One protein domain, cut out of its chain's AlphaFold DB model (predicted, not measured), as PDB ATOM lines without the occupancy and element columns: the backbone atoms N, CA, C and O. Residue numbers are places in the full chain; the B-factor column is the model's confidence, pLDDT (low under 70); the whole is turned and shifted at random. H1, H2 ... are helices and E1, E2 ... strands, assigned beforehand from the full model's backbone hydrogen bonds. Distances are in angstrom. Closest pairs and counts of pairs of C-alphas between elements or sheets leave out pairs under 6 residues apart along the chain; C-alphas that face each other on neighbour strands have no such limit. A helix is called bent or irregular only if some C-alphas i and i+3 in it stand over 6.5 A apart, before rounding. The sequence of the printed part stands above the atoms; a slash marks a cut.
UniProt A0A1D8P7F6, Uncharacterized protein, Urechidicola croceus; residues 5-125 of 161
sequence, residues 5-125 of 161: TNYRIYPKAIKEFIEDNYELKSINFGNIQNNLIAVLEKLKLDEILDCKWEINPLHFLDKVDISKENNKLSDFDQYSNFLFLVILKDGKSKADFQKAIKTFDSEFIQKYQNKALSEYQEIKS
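Overview. This is residues 5 to 125 of the 161 residues of an uncharacterized protein of Urechidicola croceus (UniProt A0A1D8P7F6). A small, strongly twisted antiparallel sheet, E1 E3 E2, is covered on one face by H2 and H3a, the first arm of a long bent helix, as two layers; the second arm, H3b, packs on H1. The printed part has 121 residues, with named elements E1 H1 H2 E2 E3 H3, class mixed. It is compact, radius of gyration of the C-alphas 14.7 A, spanning 44 by 32 by 31 A.

Along the chain. E1, residues 5 to 9, 12.6 A, begins at C-alpha 5 (147.139, 220.316, 183.678). H1 is residues 11 to 21, H2 32 to 42, E2 49 to 54, E3 82 to 88. H3, residues 94 to 125, was assigned as one helix by its hydrogen bonds but is bent, C-alphas 107 and 110 being 6.7 A apart: H3a, 94 to 107, 19.9 A; H3b, 110 to 125, 21.7 A.

Arrangement. N 7 and O 84 of E1 and E3 are 2.8 A apart, within hydrogen-bond range; so are N 52 and O 85 of hairpin E2 and E3, 2.9 A. E1, H1 H2, E2 form a split strand-helix-strand unit, E3 between its strands, with a right-handed crossover. H3b touches H1 with residues 112 to 116 alone, closest C-alphas Tyr 112 and Ala 13, 4.8 A. Every O i to N i+4 pair is within range in H1, H2 and H3a; in H3b, 10 of 12.

Size, cuts and confidence. The printed part has no cut. The link E2 to E3 is long. Residues 24 to 30, 55 to 66 and 69 have pLDDT under 70.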
ATOM      1  N   THR A   5     147.791 220.743 184.919       92.44
ATOM      2  CA  THR A   5     147.139 220.316 183.678       92.44
ATOM      3  C   THR A   5     145.663 220.712 183.704       92.44
ATOM      4  O   THR A   5     145.109 220.988 184.767       92.44
ATOM      5  N   ASN A   6     145.027 220.732 182.537       91.31
ATOM      6  CA  ASN A   6     143.626 221.099 182.393       91.31
ATOM      7  C   ASN A   6     142.808 219.938 181.836       91.31
ATOM      8  O   ASN A   6     143.182 219.337 180.830       91.31
ATOM      9  N   TYR A   7     141.639 219.712 182.424       89.75
ATOM     10  CA  TYR A   7     140.637 218.780 181.927       89.75
ATOM     11  C   TYR A   7     139.332 219.515 181.676       89.75
ATOM     12  O   TYR A   7     138.853 220.264 182.520       89.75
ATOM     13  N   ARG A   8     138.721 219.287 180.516       88.56
ATOM     14  CA  ARG A   8     137.287 219.558 180.369       88.56
ATOM     15  C   ARG A   8     136.578 218.359 180.952       88.56
ATOM     16  O   ARG A   8     136.966 217.282 180.537       88.56
ATOM     17  N   ILE A   9     135.625 218.500 181.868       89.00
ATOM     18  CA  ILE A   9     134.928 217.354 182.472       89.00
ATOM     19  C   ILE A   9     133.417 217.540 182.386       89.00
ATOM     20  O   ILE A   9     132.896 218.621 182.672       89.00
ATOM     21  N   TYR A  10     132.734 216.465 181.987       89.19
ATOM     22  CA  TYR A  10     131.278 216.392 181.938       89.19
ATOM     23  C   TYR A  10     130.706 216.093 183.332       89.19
ATOM     24  O   TYR A  10     131.175 215.153 183.981       89.19
ATOM     25  N   PRO A  11     129.650 216.792 183.790       88.56
ATOM     26  CA  PRO A  11     129.002 216.481 185.060       88.56
ATOM     27  C   PRO A  11     128.418 215.061 185.066       88.56
ATOM     28  O   PRO A  11     128.438 214.410 186.108       88.56
ATOM     29  N   LYS A  12     128.002 214.525 183.908       90.38
ATOM     30  CA  LYS A  12     127.616 213.113 183.786       90.38
ATOM     31  C   LYS A  12     128.724 212.150 184.219       90.38
ATOM     32  O   LYS A  12     128.435 211.203 184.936       90.38
ATOM     33  N   ALA A  13     129.979 212.403 183.845       92.88
ATOM     34  CA  ALA A  13     131.095 211.526 184.206       92.88
ATOM     35  C   ALA A  13     131.349 211.515 185.722       92.88
ATOM     36  O   ALA A  13     131.575 210.459 186.307       92.88
ATOM     37  N   ILE A  14     131.260 212.687 186.361       90.75
ATOM     38  CA  ILE A  14     131.371 212.832 187.820       90.75
ATOM     39  C   ILE A  14     130.237 212.065 188.506       90.75
ATOM     40  O   ILE A  14     130.480 211.312 189.447       90.75
ATOM     41  N   LYS A  15     129.007 212.222 188.003       89.38
ATOM     42  CA  LYS A  15     127.831 211.517 188.512       89.38
ATOM     43  C   LYS A  15     127.991 209.999 188.402       89.38
ATOM     44  O   LYS A  15     127.862 209.327 189.414       89.38
ATOM     45  N   GLU A  16     128.322 209.468 187.227       91.62
ATOM     46  CA  GLU A  16     128.494 208.018 187.040       91.62
ATOM     47  C   GLU A  16     129.606 207.451 187.930       91.62
ATOM     48  O   GLU A  16     129.421 206.415 188.560       91.62
ATOM     49  N   PHE A  17     130.739 208.156 188.052       93.06
ATOM     50  CA  PHE A  17     131.793 207.749 188.981       93.06
ATOM     51  C   PHE A  17     131.259 207.628 190.406       93.06
ATOM     52  O   PHE A  17     131.536 206.650 191.099       93.06
ATOM     53  N   ILE A  18     130.512 208.636 190.851       88.56
ATOM     54  CA  ILE A  18     129.945 208.689 192.190       88.56
ATOM     55  C   ILE A  18     128.975 207.526 192.425       88.56
ATOM     56  O   ILE A  18     129.085 206.844 193.442       88.56
ATOM     57  N   GLU A  19     128.061 207.288 191.487       87.50
ATOM     58  CA  GLU A  19     127.057 206.223 191.572       87.50
ATOM     59  C   GLU A  19     127.704 204.833 191.652       87.50
ATOM     60  O   GLU A  19     127.242 203.986 192.415       87.50
ATOM     61  N   ASP A  20     128.821 204.630 190.951       90.88
ATOM     62  CA  ASP A  20     129.573 203.371 190.966       90.88
ATOM     63  C   ASP A  20     130.415 203.167 192.241       90.88
ATOM     64  O   ASP A  20     130.793 202.038 192.559       90.88
ATOM     65  N   ASN A  21     130.772 204.240 192.958       89.25
ATOM     66  CA  ASN A  21     131.788 204.195 194.022       89.25
ATOM     67  C   ASN A  21     131.279 204.539 195.426       89.25
ATOM     68  O   ASN A  21     132.017 204.338 196.403       89.25
ATOM     69  N   TYR A  22     130.060 205.062 195.531       82.81
ATOM     70  CA  TYR A  22     129.450 205.499 196.778       82.81
ATOM     71  C   TYR A  22     128.006 205.008 196.880       82.81
ATOM     72  O   TYR A  22     127.243 205.048 195.919       82.81
ATOM     73  N   GLU A  23     127.592 204.594 198.077       73.44
ATOM     74  CA  GLU A  23     126.196 204.242 198.332       73.44
ATOM     75  C   GLU A  23     125.337 205.516 198.401       73.44
ATOM     76  O   GLU A  23     125.303 206.231 199.401       73.44
ATOM     77  N   LEU A  24     124.615 205.799 197.315       60.75
ATOM     78  CA  LEU A  24     123.882 207.051 197.059       60.75
ATOM     79  C   LEU A  24     122.787 207.413 198.077       60.75
ATOM     80  O   LEU A  24     122.242 208.513 198.022       60.75
ATOM     81  N   LYS A  25     122.433 206.517 199.005       50.00
ATOM     82  CA  LYS A  25     121.373 206.771 199.993       50.00
ATOM     83  C   LYS A  25     121.774 207.776 201.083       50.00
ATOM     84  O   LYS A  25     120.895 208.209 201.821       50.00
ATOM     85  N   SER A  26     123.052 208.152 201.195       40.19
ATOM     86  CA  SER A  26     123.558 208.949 202.325       40.19
ATOM     87  C   SER A  26     124.366 210.200 201.960       40.19
ATOM     88  O   SER A  26     124.722 210.951 202.868       40.19
ATOM     89  N   ILE A  27     124.645 210.474 200.679       46.88
ATOM     90  CA  ILE A  27     125.560 211.561 200.293       46.88
ATOM     91  C   ILE A  27     124.847 212.597 199.423       46.88
ATOM     92  O   ILE A  27     124.493 212.348 198.272       46.88
ATOM     93  N   ASN A  28     124.654 213.791 199.986       52.59
ATOM     94  CA  ASN A  28     124.212 214.963 199.244       52.59
ATOM     95  C   ASN A  28     125.439 215.577 198.559       52.59
ATOM     96  O   ASN A  28     126.192 216.335 199.170       52.59
ATOM     97  N   PHE A  29     125.682 215.175 197.314       60.38
ATOM     98  CA  PHE A  29     126.777 215.691 196.500       60.38
ATOM     99  C   PHE A  29     126.553 217.185 196.250       60.38
ATOM    100  O   PHE A  29     125.599 217.575 195.575       60.38
ATOM    101  N   GLY A  30     127.386 218.004 196.897       67.62
ATOM    102  CA  GLY A  30     127.290 219.461 196.916       67.62
ATOM    103  C   GLY A  30     127.654 220.091 195.571       67.62
ATOM    104  O   GLY A  30     127.208 219.654 194.508       67.62
ATOM    105  N   ASN A  31     128.471 221.143 195.606       81.06
ATOM    106  CA  ASN A  31     128.889 221.818 194.382       81.06
ATOM    107  C   ASN A  31     129.806 220.960 193.497       81.06
ATOM    108  O   ASN A  31     130.428 219.997 193.947       81.06
ATOM    109  N   ILE A  32     129.873 221.311 192.211       83.88
ATOM    110  CA  ILE A  32     130.657 220.598 191.198       83.88
ATOM    111  C   ILE A  32     132.119 220.427 191.619       83.88
ATOM    112  O   ILE A  32     132.697 219.362 191.397       83.88
ATOM    113  N   GLN A  33     132.711 221.447 192.245       84.94
ATOM    114  CA  GLN A  33     134.089 221.377 192.722       84.94
ATOM    115  C   GLN A  33     134.257 220.307 193.796       84.94
ATOM    116  O   GLN A  33     135.142 219.467 193.683       84.94
ATOM    117  N   ASN A  34     133.382 220.304 194.799       86.12
ATOM    118  CA  ASN A  34     133.400 219.340 195.893       86.12
ATOM    119  C   ASN A  34     133.191 217.918 195.373       86.12
ATOM    120  O   ASN A  34     133.834 216.989 195.850       86.12
ATOM    121  N   ASN A  35     132.348 217.747 194.356       87.69
ATOM    122  CA  ASN A  35     132.127 216.439 193.746       87.69
ATOM    123  C   ASN A  35     133.389 215.929 193.043       87.69
ATOM    124  O   ASN A  35     133.707 214.749 193.149       87.69
ATOM    125  N   LEU A  36     134.150 216.803 192.379       88.38
ATOM    126  CA  LEU A  36     135.430 216.412 191.795       88.38
ATOM    127  C   LEU A  36     136.524 216.200 192.855       88.38
ATOM    128  O   LEU A  36     137.339 215.294 192.705       88.38
ATOM    129  N   ILE A  37     136.526 216.975 193.942       89.56
ATOM    130  CA  ILE A  37     137.403 216.720 195.096       89.56
ATOM    131  C   ILE A  37     137.120 215.325 195.664       89.56
ATOM    132  O   ILE A  37     138.059 214.562 195.859       89.56
ATOM    133  N   ALA A  38     135.851 214.936 195.802       89.19
ATOM    134  CA  ALA A  38     135.481 213.591 196.235       89.19
ATOM    135  C   ALA A  38     136.008 212.504 195.277       89.19
ATOM    136  O   ALA A  38     136.483 211.463 195.731       89.19
ATOM    137  N   VAL A  39     136.006 212.747 193.958       91.75
ATOM    138  CA  VAL A  39     136.662 211.845 192.990       91.75
ATOM    139  C   VAL A  39     138.155 211.707 193.309       91.75
ATOM    140  O   VAL A  39     138.660 210.587 193.374       91.75
ATOM    141  N   LEU A  40     138.865 212.816 193.543       93.62
ATOM    142  CA  LEU A  40     140.290 212.778 193.891       93.62
ATOM    143  C   LEU A  40     140.541 212.034 195.206       93.62
ATOM    144  O   LEU A  40     141.435 211.192 195.252       93.62
ATOM    145  N   GLU A  41     139.737 212.282 196.238       92.25
ATOM    146  CA  GLU A  41     139.816 211.594 197.533       92.25
ATOM    147  C   GLU A  41     139.586 210.087 197.384       92.25
ATOM    148  O   GLU A  41     140.351 209.274 197.908       92.25
ATOM    149  N   LYS A  42     138.577 209.674 196.602       93.44
ATOM    150  CA  LYS A  42     138.309 208.250 196.347       93.44
ATOM    151  C   LYS A  42     139.483 207.558 195.671       93.44
ATOM    152  O   LYS A  42     139.795 206.412 195.997       93.44
ATOM    153  N   LEU A  43     140.121 208.258 194.736       94.38
ATOM    154  CA  LEU A  43     141.301 207.784 194.021       94.38
ATOM    155  C   LEU A  43     142.595 207.939 194.840       94.38
ATOM    156  O   LEU A  43     143.653 207.520 194.368       94.38
ATOM    157  N   LYS A  44     142.520 208.491 196.062       94.56
ATOM    158  CA  LYS A  44     143.660 208.791 196.945       94.56
ATOM    159  C   LYS A  44     144.691 209.709 196.286       94.56
ATOM    160  O   LYS A  44     145.900 209.499 196.392       94.56
ATOM    161  N   LEU A  45     144.201 210.692 195.538       95.31
ATOM    162  CA  LEU A  45     145.002 211.671 194.805       95.31
ATOM    163  C   LEU A  45     144.944 213.060 195.435       95.31
ATOM    164  O   LEU A  45     145.755 213.910 195.078       95.31
ATOM    165  N   ASP A  46     144.022 213.294 196.366       93.56
ATOM    166  CA  ASP A  46     143.790 214.572 197.039       93.56
ATOM    167  C   ASP A  46     145.014 215.059 197.827       93.56
ATOM    168  O   ASP A  46     145.251 216.259 197.913       93.56
ATOM    169  N   GLU A  47     145.867 214.173 198.339       93.88
ATOM    170  CA  GLU A  47     147.119 214.587 198.983       93.88
ATOM    171  C   GLU A  47     148.148 215.170 197.998       93.88
ATOM    172  O   GLU A  47     149.048 215.906 198.407       93.88
ATOM    173  N   ILE A  48     148.049 214.826 196.709       94.69
ATOM    174  CA  ILE A  48     149.016 215.202 195.664       94.69
ATOM    175  C   ILE A  48     148.460 216.311 194.771       94.69
ATOM    176  O   ILE A  48     149.202 217.204 194.357       94.69
ATOM    177  N   LEU A  49     147.170 216.246 194.461       93.88
ATOM    178  CA  LEU A  49     146.500 217.098 193.497       93.88
ATOM    179  C   LEU A  49     145.518 218.028 194.203       93.88
ATOM    180  O   LEU A  49     144.768 217.626 195.087       93.88
ATOM    181  N   ASP A  50     145.515 219.281 193.775       91.75
ATOM    182  CA  ASP A  50     144.457 220.243 194.051       91.75
ATOM    183  C   ASP A  50     143.654 220.490 192.772       91.75
ATOM    184  O   ASP A  50     144.167 220.321 191.659       91.75
ATOM    185  N   CYS A  51     142.394 220.894 192.915       87.69
ATOM    186  CA  CYS A  51     141.534 221.163 191.777       87.69
ATOM    187  C   CYS A  51     140.782 222.483 191.914       87.69
ATOM    188  O   CYS A  51     140.083 222.753 192.892       87.69
ATOM    189  N   LYS A  52     140.890 223.290 190.860       86.69
ATOM    190  CA  LYS A  52     140.120 224.514 190.660       86.69
ATOM    191  C   LYS A  52     139.294 224.369 189.398       86.69
ATOM    192  O   LYS A  52     139.695 223.672 188.473       86.69
ATOM    193  N   TRP A  53     138.159 225.048 189.341       84.50
ATOM    194  CA  TRP A  53     137.292 224.974 188.175       84.50
ATOM    195  C   TRP A  53     136.804 226.343 187.726       84.50
ATOM    196  O   TRP A  53     136.624 227.292 188.502       84.50
ATOM    197  N   GLU A  54     136.578 226.430 186.427       70.50
ATOM    198  CA  GLU A  54     136.054 227.602 185.766       70.50
ATOM    199  C   GLU A  54     134.755 227.246 185.050       70.50
ATOM    200  O   GLU A  54     134.682 226.312 184.246       70.50
ATOM    201  N   ILE A  55     133.722 228.042 185.340       63.25
ATOM    202  CA  ILE A  55     132.558 228.153 184.470       63.25
ATOM    203  C   ILE A  55     133.070 228.910 183.255       63.25
ATOM    204  O   ILE A  55     133.229 230.129 183.300       63.25
ATOM    205  N   ASN A  56     133.380 228.189 182.184       54.97
ATOM    206  CA  ASN A  56     133.461 228.840 180.889       54.97
ATOM    207  C   ASN A  56     132.071 229.457 180.648       54.97
ATOM    208  O   ASN A  56     131.098 228.746 180.919       54.97
ATOM    209  N   PRO A  57     131.932 230.728 180.223       48.06
ATOM    210  CA  PRO A  57     130.631 231.344 179.994       48.06
ATOM    211  C   PRO A  57     129.932 230.611 178.848       48.06
ATOM    212  O   PRO A  57     130.037 230.948 177.672       48.06
ATOM    213  N   LEU A  58     129.249 229.533 179.205       45.44
ATOM    214  CA  LEU A  58     128.260 228.888 178.387       45.44
ATOM    215  C   LEU A  58     127.128 229.901 178.307       45.44
ATOM    216  O   LEU A  58     126.512 230.232 179.318       45.44
ATOM    217  N   HIS A  59     126.900 230.438 177.110       40.41
ATOM    218  CA  HIS A  59     125.690 231.174 176.778       40.41
ATOM    219  C   HIS A  59     124.489 230.225 176.933       40.41
ATOM    220  O   HIS A  59     123.997 229.666 175.959       40.41
ATOM    221  N   PHE A  60     124.063 229.989 178.170       45.16
ATOM    222  CA  PHE A  60     122.826 229.314 178.523       45.16
ATOM    223  C   PHE A  60     121.930 230.371 179.152       45.16
ATOM    224  O   PHE A  60     122.084 230.752 180.312       45.16
ATOM    225  N   LEU A  61     121.040 230.896 178.320       42.78
ATOM    226  CA  LEU A  61     119.879 231.644 178.765       42.78
ATOM    227  C   LEU A  61     119.063 230.746 179.726       42.78
ATOM    228  O   LEU A  61     118.934 229.545 179.491       42.78
ATOM    229  N   ASP A  62     118.543 231.357 180.793       39.31
ATOM    230  CA  ASP A  62     117.432 230.886 181.645       39.31
ATOM    231  C   ASP A  62     117.686 229.999 182.883       39.31
ATOM    232  O   ASP A  62     116.805 229.249 183.300       39.31
ATOM    233  N   LYS A  63     118.799 230.172 183.606       50.50
ATOM    234  CA  LYS A  63     118.788 229.954 185.072       50.50
ATOM    235  C   LYS A  63     119.495 231.106 185.774       50.50
ATOM    236  O   LYS A  63     120.717 231.142 185.853       50.50
ATOM    237  N   VAL A  64     118.703 232.056 186.261       49.06
ATOM    238  CA  VAL A  64     119.157 233.367 186.756       49.06
ATOM    239  C   VAL A  64     120.045 233.284 188.021       49.06
ATOM    240  O   VAL A  64     120.736 234.250 188.310       49.06
ATOM    241  N   ASP A  65     120.155 232.128 188.697       58.12
ATOM    242  CA  ASP A  65     120.798 232.025 190.025       58.12
ATOM    243  C   ASP A  65     121.917 230.966 190.188       58.12
ATOM    244  O   ASP A  65     122.301 230.643 191.315       58.12
ATOM    245  N   ILE A  66     122.490 230.399 189.116       63.41
ATOM    246  CA  ILE A  66     123.591 229.424 189.289       63.41
ATOM    247  C   ILE A  66     124.919 230.152 189.541       63.41
ATOM    248  O   ILE A  66     125.571 230.635 188.616       63.41
ATOM    249  N   SER A  67     125.357 230.181 190.800       70.06
ATOM    250  CA  SER A  67     126.672 230.702 191.200       70.06
ATOM    251  C   SER A  67     127.730 229.592 191.315       70.06
ATOM    252  O   SER A  67     127.422 228.412 191.501       70.06
ATOM    253  N   LYS A  68     129.021 229.959 191.249       70.12
ATOM    254  CA  LYS A  68     130.126 229.009 191.501       70.12
ATOM    255  C   LYS A  68     130.083 228.403 192.908       70.12
ATOM    256  O   LYS A  68     130.539 227.279 193.094       70.12
ATOM    257  N   GLU A  69     129.555 229.147 193.871       69.56
ATOM    258  CA  GLU A  69     129.522 228.754 195.279       69.56
ATOM    259  C   GLU A  69     128.349 227.810 195.567       69.56
ATOM    260  O   GLU A  69     128.533 226.794 196.236       69.56
ATOM    261  N   ASN A  70     127.184 228.079 194.965       71.38
ATOM    262  CA  ASN A  70     125.943 227.329 195.165       71.38
ATOM    263  C   ASN A  70     125.425 226.734 193.848       71.38
ATOM    264  O   ASN A  70     124.362 227.113 193.363       71.38
ATOM    265  N   ASN A  71     126.176 225.796 193.273       76.00
ATOM    266  CA  ASN A  71     125.694 224.959 192.174       76.00
ATOM    267  C   ASN A  71     125.564 223.503 192.614       76.00
ATOM    268  O   ASN A  71     126.155 223.089 193.606       76.00
ATOM    269  N   LYS A  72     124.795 222.727 191.865       78.19
ATOM    270  CA  LYS A  72     124.624 221.281 191.999       78.19
ATOM    271  C   LYS A  72     124.811 220.639 190.634       78.19
ATOM    272  O   LYS A  72     124.582 221.266 189.603       78.19
ATOM    273  N   LEU A  73     125.150 219.350 190.609       77.44
ATOM    274  CA  LEU A  73     125.240 218.581 189.357       77.44
ATOM    275  C   LEU A  73     123.952 218.662 188.519       77.44
ATOM    276  O   LEU A  73     124.024 218.750 187.299       77.44
ATOM    277  N   SER A  74     122.784 218.681 189.172       78.75
ATOM    278  CA  SER A  74     121.465 218.813 188.532       78.75
ATOM    279  C   SER A  74     121.200 220.178 187.899       78.75
ATOM    280  O   SER A  74     120.232 220.333 187.152       78.75
ATOM    281  N   ASP A  75     121.998 221.191 188.229       78.44
ATOM    282  CA  ASP A  75     121.750 222.548 187.756       78.44
ATOM    283  C   ASP A  75     122.157 222.726 186.293       78.44
ATOM    284  O   ASP A  75     121.618 223.604 185.617       78.44
ATOM    285  N   PHE A  76     123.009 221.835 185.788       78.25
ATOM    286  CA  PHE A  76     123.578 221.883 184.451       78.25
ATOM    287  C   PHE A  76     123.068 220.743 183.575       78.25
ATOM    288  O   PHE A  76     122.707 219.673 184.069       78.25
ATOM    289  N   ASP A  77     123.100 220.951 182.256       81.75
ATOM    290  CA  ASP A  77     122.951 219.835 181.325       81.75
ATOM    291  C   ASP A  77     124.047 218.802 181.616       81.75
ATOM    292  O   ASP A  77     125.210 219.159 181.834       81.75
ATOM    293  N   GLN A  78     123.675 217.526 181.627       81.75
ATOM    294  CA  GLN A  78     124.573 216.423 181.967       81.75
ATOM    295  C   GLN A  78     125.822 216.357 181.054       81.75
ATOM    296  O   GLN A  78     126.863 215.848 181.472       81.75
ATOM    297  N   TYR A  79     125.746 216.920 179.843       83.31
ATOM    298  CA  TYR A  79     126.823 217.029 178.858       83.31
ATOM    299  C   TYR A  79     127.395 218.456 178.735       83.31
ATOM    300  O   TYR A  79     128.127 218.763 177.790       83.31
ATOM    301  N   SER A  80     127.130 219.328 179.710       81.12
ATOM    302  CA  SER A  80     127.870 220.587 179.864       81.12
ATOM    303  C   SER A  80     129.354 220.301 180.092       81.12
ATOM    304  O   SER A  80     129.709 219.343 180.766       81.12
ATOM    305  N   ASN A  81     130.243 221.132 179.556       75.56
ATOM    306  CA  ASN A  81     131.684 220.971 179.752       75.56
ATOM    307  C   ASN A  81     132.225 222.058 180.675       75.56
ATOM    308  O   ASN A  81     132.116 223.241 180.354       75.56
ATOM    309  N   PHE A  82     132.890 221.656 181.757       81.56
ATOM    310  CA  PHE A  82     133.576 222.574 182.670       81.56
ATOM    311  C   PHE A  82     135.079 222.414 182.567       81.56
ATOM    312  O   PHE A  82     135.565 221.295 182.421       81.56
ATOM    313  N   LEU A  83     135.810 223.523 182.642       86.50
ATOM    314  CA  LEU A  83     137.265 223.489 182.653       86.50
ATOM    315  C   LEU A  83     137.752 223.349 184.093       86.50
ATOM    316  O   LEU A  83     137.453 224.186 184.941       86.50
ATOM    317  N   PHE A  84     138.528 222.307 184.343       87.81
ATOM    318  CA  PHE A  84     139.152 222.020 185.619       87.81
ATOM    319  C   PHE A  84     140.660 222.109 185.481       87.81
ATOM    320  O   PHE A  84     141.264 221.420 184.661       87.81
ATOM    321  N   LEU A  85     141.250 222.952 186.313       91.56
ATOM    322  CA  LEU A  85     142.677 223.088 186.497       91.56
ATOM    323  C   LEU A  85     143.096 222.165 187.644       91.56
ATOM    324  O   LEU A  85     142.728 222.384 188.800       91.56
ATOM    325  N   VAL A  86     143.868 221.136 187.313       92.44
ATOM    326  CA  VAL A  86     144.443 220.177 188.259       92.44
ATOM    327  C   VAL A  86     145.895 220.568 188.508       92.44
ATOM    328  O   VAL A  86     146.693 220.650 187.574       92.44
ATOM    329  N   ILE A  87     146.238 220.833 189.764       94.06
ATOM    330  CA  ILE A  87     147.503 221.456 190.170       94.06
ATOM    331  C   ILE A  87     148.233 220.527 191.138       94.06
ATOM    332  O   ILE A  87     147.612 219.916 192.000       94.06
ATOM    333  N   LEU A  88     149.555 220.435 191.026       95.31
ATOM    334  CA  LEU A  88     150.394 219.787 192.031       95.31
ATOM    335  C   LEU A  88     150.392 220.602 193.333       95.31
ATOM    336  O   LEU A  88     150.701 221.796 193.308       95.31
ATOM    337  N   LYS A  89     150.096 219.949 194.459       93.81
ATOM    338  CA  LYS A  89     150.197 220.553 195.792       93.81
ATOM    339  C   LYS A  89     151.647 220.846 196.178       93.81
ATOM    340  O   LYS A  89     152.577 220.138 195.780       93.81
ATOM    341  N   ASP A  90     151.825 221.878 196.993       91.19
ATOM    342  CA  ASP A  90     153.137 222.282 197.487       91.19
ATOM    343  C   ASP A  90     153.802 221.146 198.285       91.19
ATOM    344  O   ASP A  90     153.153 220.392 199.011       91.19
ATOM    345  N   GLY A  91     155.120 220.997 198.127       89.62
ATOM    346  CA  GLY A  91     155.900 219.949 198.796       89.62
ATOM    347  C   GLY A  91     155.846 218.561 198.139       89.62
ATOM    348  O   GLY A  91     156.478 217.637 198.647       89.62
ATOM    349  N   LYS A  92     155.143 218.393 197.012       93.00
ATOM    350  CA  LYS A  92     155.103 217.136 196.244       93.00
ATOM    351  C   LYS A  92     156.017 217.177 195.021       93.00
ATOM    352  O   LYS A  92     156.329 218.243 194.487       93.00
ATOM    353  N   SER A  93     156.468 216.008 194.567       93.69
ATOM    354  CA  SER A  93     157.407 215.921 193.448       93.69
ATOM    355  C   SER A  93     156.701 215.893 192.087       93.69
ATOM    356  O   SER A  93     155.547 215.486 191.949       93.69
ATOM    357  N   LYS A  94     157.434 216.255 191.027       93.62
ATOM    358  CA  LYS A  94     156.966 216.089 189.639       93.62
ATOM    359  C   LYS A  94     156.670 214.622 189.292       93.62
ATOM    360  O   LYS A  94     155.793 214.363 188.472       93.62
ATOM    361  N   ALA A  95     157.393 213.677 189.894       94.75
ATOM    362  CA  ALA A  95     157.157 212.251 189.685       94.75
ATOM    363  C   ALA A  95     155.814 211.817 190.298       94.75
ATOM    364  O   ALA A  95     155.048 211.108 189.644       94.75
ATOM    365  N   ASP A  96     155.491 212.317 191.496       94.38
ATOM    366  CA  ASP A  96     154.189 212.090 192.137       94.38
ATOM    367  C   ASP A  96     153.058 212.661 191.288       94.38
ATOM    368  O   ASP A  96     152.060 211.981 191.063       94.38
ATOM    369  N   PHE A  97     153.247 213.865 190.737       95.50
ATOM    370  CA  PHE A  97     152.286 214.468 189.817       95.50
ATOM    371  C   PHE A  97     152.020 213.577 188.601       95.50
ATOM    372  O   PHE A  97     150.873 213.272 188.300       95.50
ATOM    373  N   GLN A  98     153.067 213.118 187.910       95.62
ATOM    374  CA  GLN A  98     152.909 212.271 186.723       95.62
ATOM    375  C   GLN A  98     152.197 210.956 187.041       95.62
ATOM    376  O   GLN A  98     151.356 210.504 186.263       95.62
ATOM    377  N   LYS A  99     152.508 210.351 188.192       96.19
ATOM    378  CA  LYS A  99     151.835 209.136 188.651       96.19
ATOM    379  C   LYS A  99     150.362 209.401 188.964       96.19
ATOM    380  O   LYS A  99     149.512 208.651 188.497       96.19
ATOM    381  N   ALA A 100     150.068 210.475 189.696       96.12
ATOM    382  CA  ALA A 100     148.710 210.859 190.060       96.12
ATOM    383  C   ALA A 100     147.853 211.174 188.826       96.12
ATOM    384  O   ALA A 100     146.741 210.673 188.715       96.12
ATOM    385  N   ILE A 101     148.399 211.917 187.859       96.62
ATOM    386  CA  ILE A 101     147.741 212.188 186.576       96.62
ATOM    387  C   ILE A 101     147.467 210.899 185.806       96.62
ATOM    388  O   ILE A 101     146.363 210.713 185.311       96.62
ATOM    389  N   LYS A 102     148.424 209.966 185.759       96.62
ATOM    390  CA  LYS A 102     148.214 208.679 185.088       96.62
ATOM    391  C   LYS A 102     147.070 207.879 185.720       96.62
ATOM    392  O   LYS A 102     146.280 207.288 184.990       96.62
ATOM    393  N   THR A 103     146.978 207.866 187.051       96.94
ATOM    394  CA  THR A 103     145.868 207.226 187.772       96.94
ATOM    395  C   THR A 103     144.546 207.943 187.515       96.94
ATOM    396  O   THR A 103     143.543 207.292 187.249       96.94
ATOM    397  N   PHE A 104     144.533 209.276 187.549       96.44
ATOM    398  CA  PHE A 104     143.335 210.055 187.246       96.44
ATOM    399  C   PHE A 104     142.835 209.791 185.816       96.44
ATOM    400  O   PHE A 104     141.640 209.576 185.596       96.44
ATOM    401  N   ASP A 105     143.754 209.719 184.853       95.81
ATOM    402  CA  ASP A 105     143.435 209.417 183.464       95.81
ATOM    403  C   ASP A 105     142.836 208.016 183.300       95.81
ATOM    404  O   ASP A 105     141.814 207.872 182.629       95.81
ATOM    405  N   SER A 106     143.439 206.984 183.899       96.06
ATOM    406  CA  SER A 106     142.958 205.607 183.735       96.06
ATOM    407  C   SER A 106     141.651 205.347 184.481       96.06
ATOM    408  O   SER A 106     140.724 204.770 183.915       96.06
ATOM    409  N   GLU A 107     141.558 205.789 185.737       96.06
ATOM    410  CA  GLU A 107     140.453 205.417 186.627       96.06
ATOM    411  C   GLU A 107     139.217 206.304 186.459       96.06
ATOM    412  O   GLU A 107     138.100 205.856 186.723       96.06
ATOM    413  N   PHE A 108     139.394 207.549 186.009       96.31
ATOM    414  CA  PHE A 108     138.293 208.497 185.856       96.31
ATOM    415  C   PHE A 108     138.076 208.927 184.402       96.31
ATOM    416  O   PHE A 108     136.999 208.690 183.844       96.31
ATOM    417  N   ILE A 109     139.089 209.522 183.761       95.44
ATOM    418  CA  ILE A 109     138.914 210.151 182.440       95.44
ATOM    419  C   ILE A 109     138.569 209.115 181.366       95.44
ATOM    420  O   ILE A 109     137.588 209.255 180.633       95.44
ATOM    421  N   GLN A 110     139.345 208.039 181.275       95.00
ATOM    422  CA  GLN A 110     139.121 207.015 180.262       95.00
ATOM    423  C   GLN A 110     137.838 206.229 180.510       95.00
ATOM    424  O   GLN A 110     137.140 205.890 179.557       95.00
ATOM    425  N   LYS A 111     137.515 205.966 181.780       93.75
ATOM    426  CA  LYS A 111     136.388 205.113 182.150       93.75
ATOM    427  C   LYS A 111     135.032 205.807 182.001       93.75
ATOM    428  O   LYS A 111     134.144 205.263 181.353       93.75
ATOM    429  N   TYR A 112     134.868 206.999 182.569       95.31
ATOM    430  CA  TYR A 112     133.558 207.661 182.636       95.31
ATOM    431  C   TYR A 112     133.434 208.786 181.623       95.31
ATOM    432  O   TYR A 112     132.411 208.947 180.958       95.31
ATOM    433  N   GLN A 113     134.495 209.569 181.460       93.38
ATOM    434  CA  GLN A 113     134.413 210.741 180.613       93.38
ATOM    435  C   GLN A 113     134.417 210.406 179.123       93.38
ATOM    436  O   GLN A 113     133.593 210.951 178.388       93.38
ATOM    437  N   ASN A 114     135.292 209.518 178.656       93.81
ATOM    438  CA  ASN A 114     135.271 209.127 177.244       93.81
ATOM    439  C   ASN A 114     133.930 208.491 176.852       93.81
ATOM    440  O   ASN A 114     133.436 208.729 175.750       93.81
ATOM    441  N   LYS A 115     133.305 207.753 177.775       93.81
ATOM    442  CA  LYS A 115     131.953 207.218 177.603       93.81
ATOM    443  C   LYS A 115     130.921 208.342 177.464       93.81
ATOM    444  O   LYS A 115     130.221 208.390 176.455       93.81
ATOM    445  N   ALA A 116     130.892 209.297 178.397       92.75
ATOM    446  CA  ALA A 116     129.994 210.454 178.321       92.75
ATOM    447  C   ALA A 116     130.189 211.269 177.025       92.75
ATOM    448  O   ALA A 116     129.216 211.712 176.415       92.75
ATOM    449  N   LEU A 117     131.436 211.428 176.568       91.88
ATOM    450  CA  LEU A 117     131.751 212.079 175.296       91.88
ATOM    451  C   LEU A 117     131.165 211.314 174.102       91.88
ATOM    452  O   LEU A 117     130.588 211.938 173.211       91.88
ATOM    453  N   SER A 118     131.323 209.989 174.069       93.12
ATOM    454  CA  SER A 118     130.813 209.157 172.975       93.12
ATOM    455  C   SER A 118     129.291 209.228 172.883       93.12
ATOM    456  O   SER A 118     128.746 209.390 171.795       93.12
ATOM    457  N   GLU A 119     128.602 209.164 174.020       92.44
ATOM    458  CA  GLU A 119     127.144 209.285 174.064       92.44
ATOM    459  C   GLU A 119     126.673 210.662 173.583       92.44
ATOM    460  O   GLU A 119     125.736 210.761 172.792       92.44
ATOM    461  N   TYR A 120     127.349 211.737 174.005       90.69
ATOM    462  CA  TYR A 120     127.043 213.086 173.529       90.69
ATOM    463  C   TYR A 120     127.178 213.201 172.003       90.69
ATOM    464  O   TYR A 120     126.322 213.788 171.334       90.69
ATOM    465  N   GLN A 121     128.237 212.622 171.431       91.12
ATOM    466  CA  GLN A 121     128.436 212.599 169.981       91.12
ATOM    467  C   GLN A 121     127.327 211.827 169.259       91.12
ATOM    468  O   GLN A 121     126.874 212.264 168.198       91.12
ATOM    469  N   GLU A 122     126.861 210.718 169.833       92.94
ATOM    470  CA  GLU A 122     125.757 209.938 169.282       92.94
ATOM    471  C   GLU A 122     124.448 210.735 169.277       92.94
ATOM    472  O   GLU A 122     123.801 210.840 168.233       92.94
ATOM    473  N   ILE A 123     124.098 211.371 170.399       89.88
ATOM    474  CA  ILE A 123     122.903 212.223 170.513       89.88
ATOM    475  C   ILE A 123     122.948 213.335 169.463       89.88
ATOM    476  O   ILE A 123     122.012 213.491 168.675       89.88
ATOM    477  N   LYS A 124     124.075 214.051 169.374       88.38
ATOM    478  CA  LYS A 124     124.259 215.132 168.400       88.38
ATOM    479  C   LYS A 124     124.129 214.637 166.956       88.38
ATOM    480  O   LYS A 124     123.549 215.317 166.110       88.38
ATOM    481  N   SER A 125     124.647 213.447 166.657       91.06
ATOM    482  CA  SER A 125     124.498 212.818 165.341       91.06
ATOM    483  C   SER A 125     123.028 212.520 165.022       91.06
ATOM    484  O   SER A 125     122.539 212.863 163.941       91.06
TER     485      SER A 125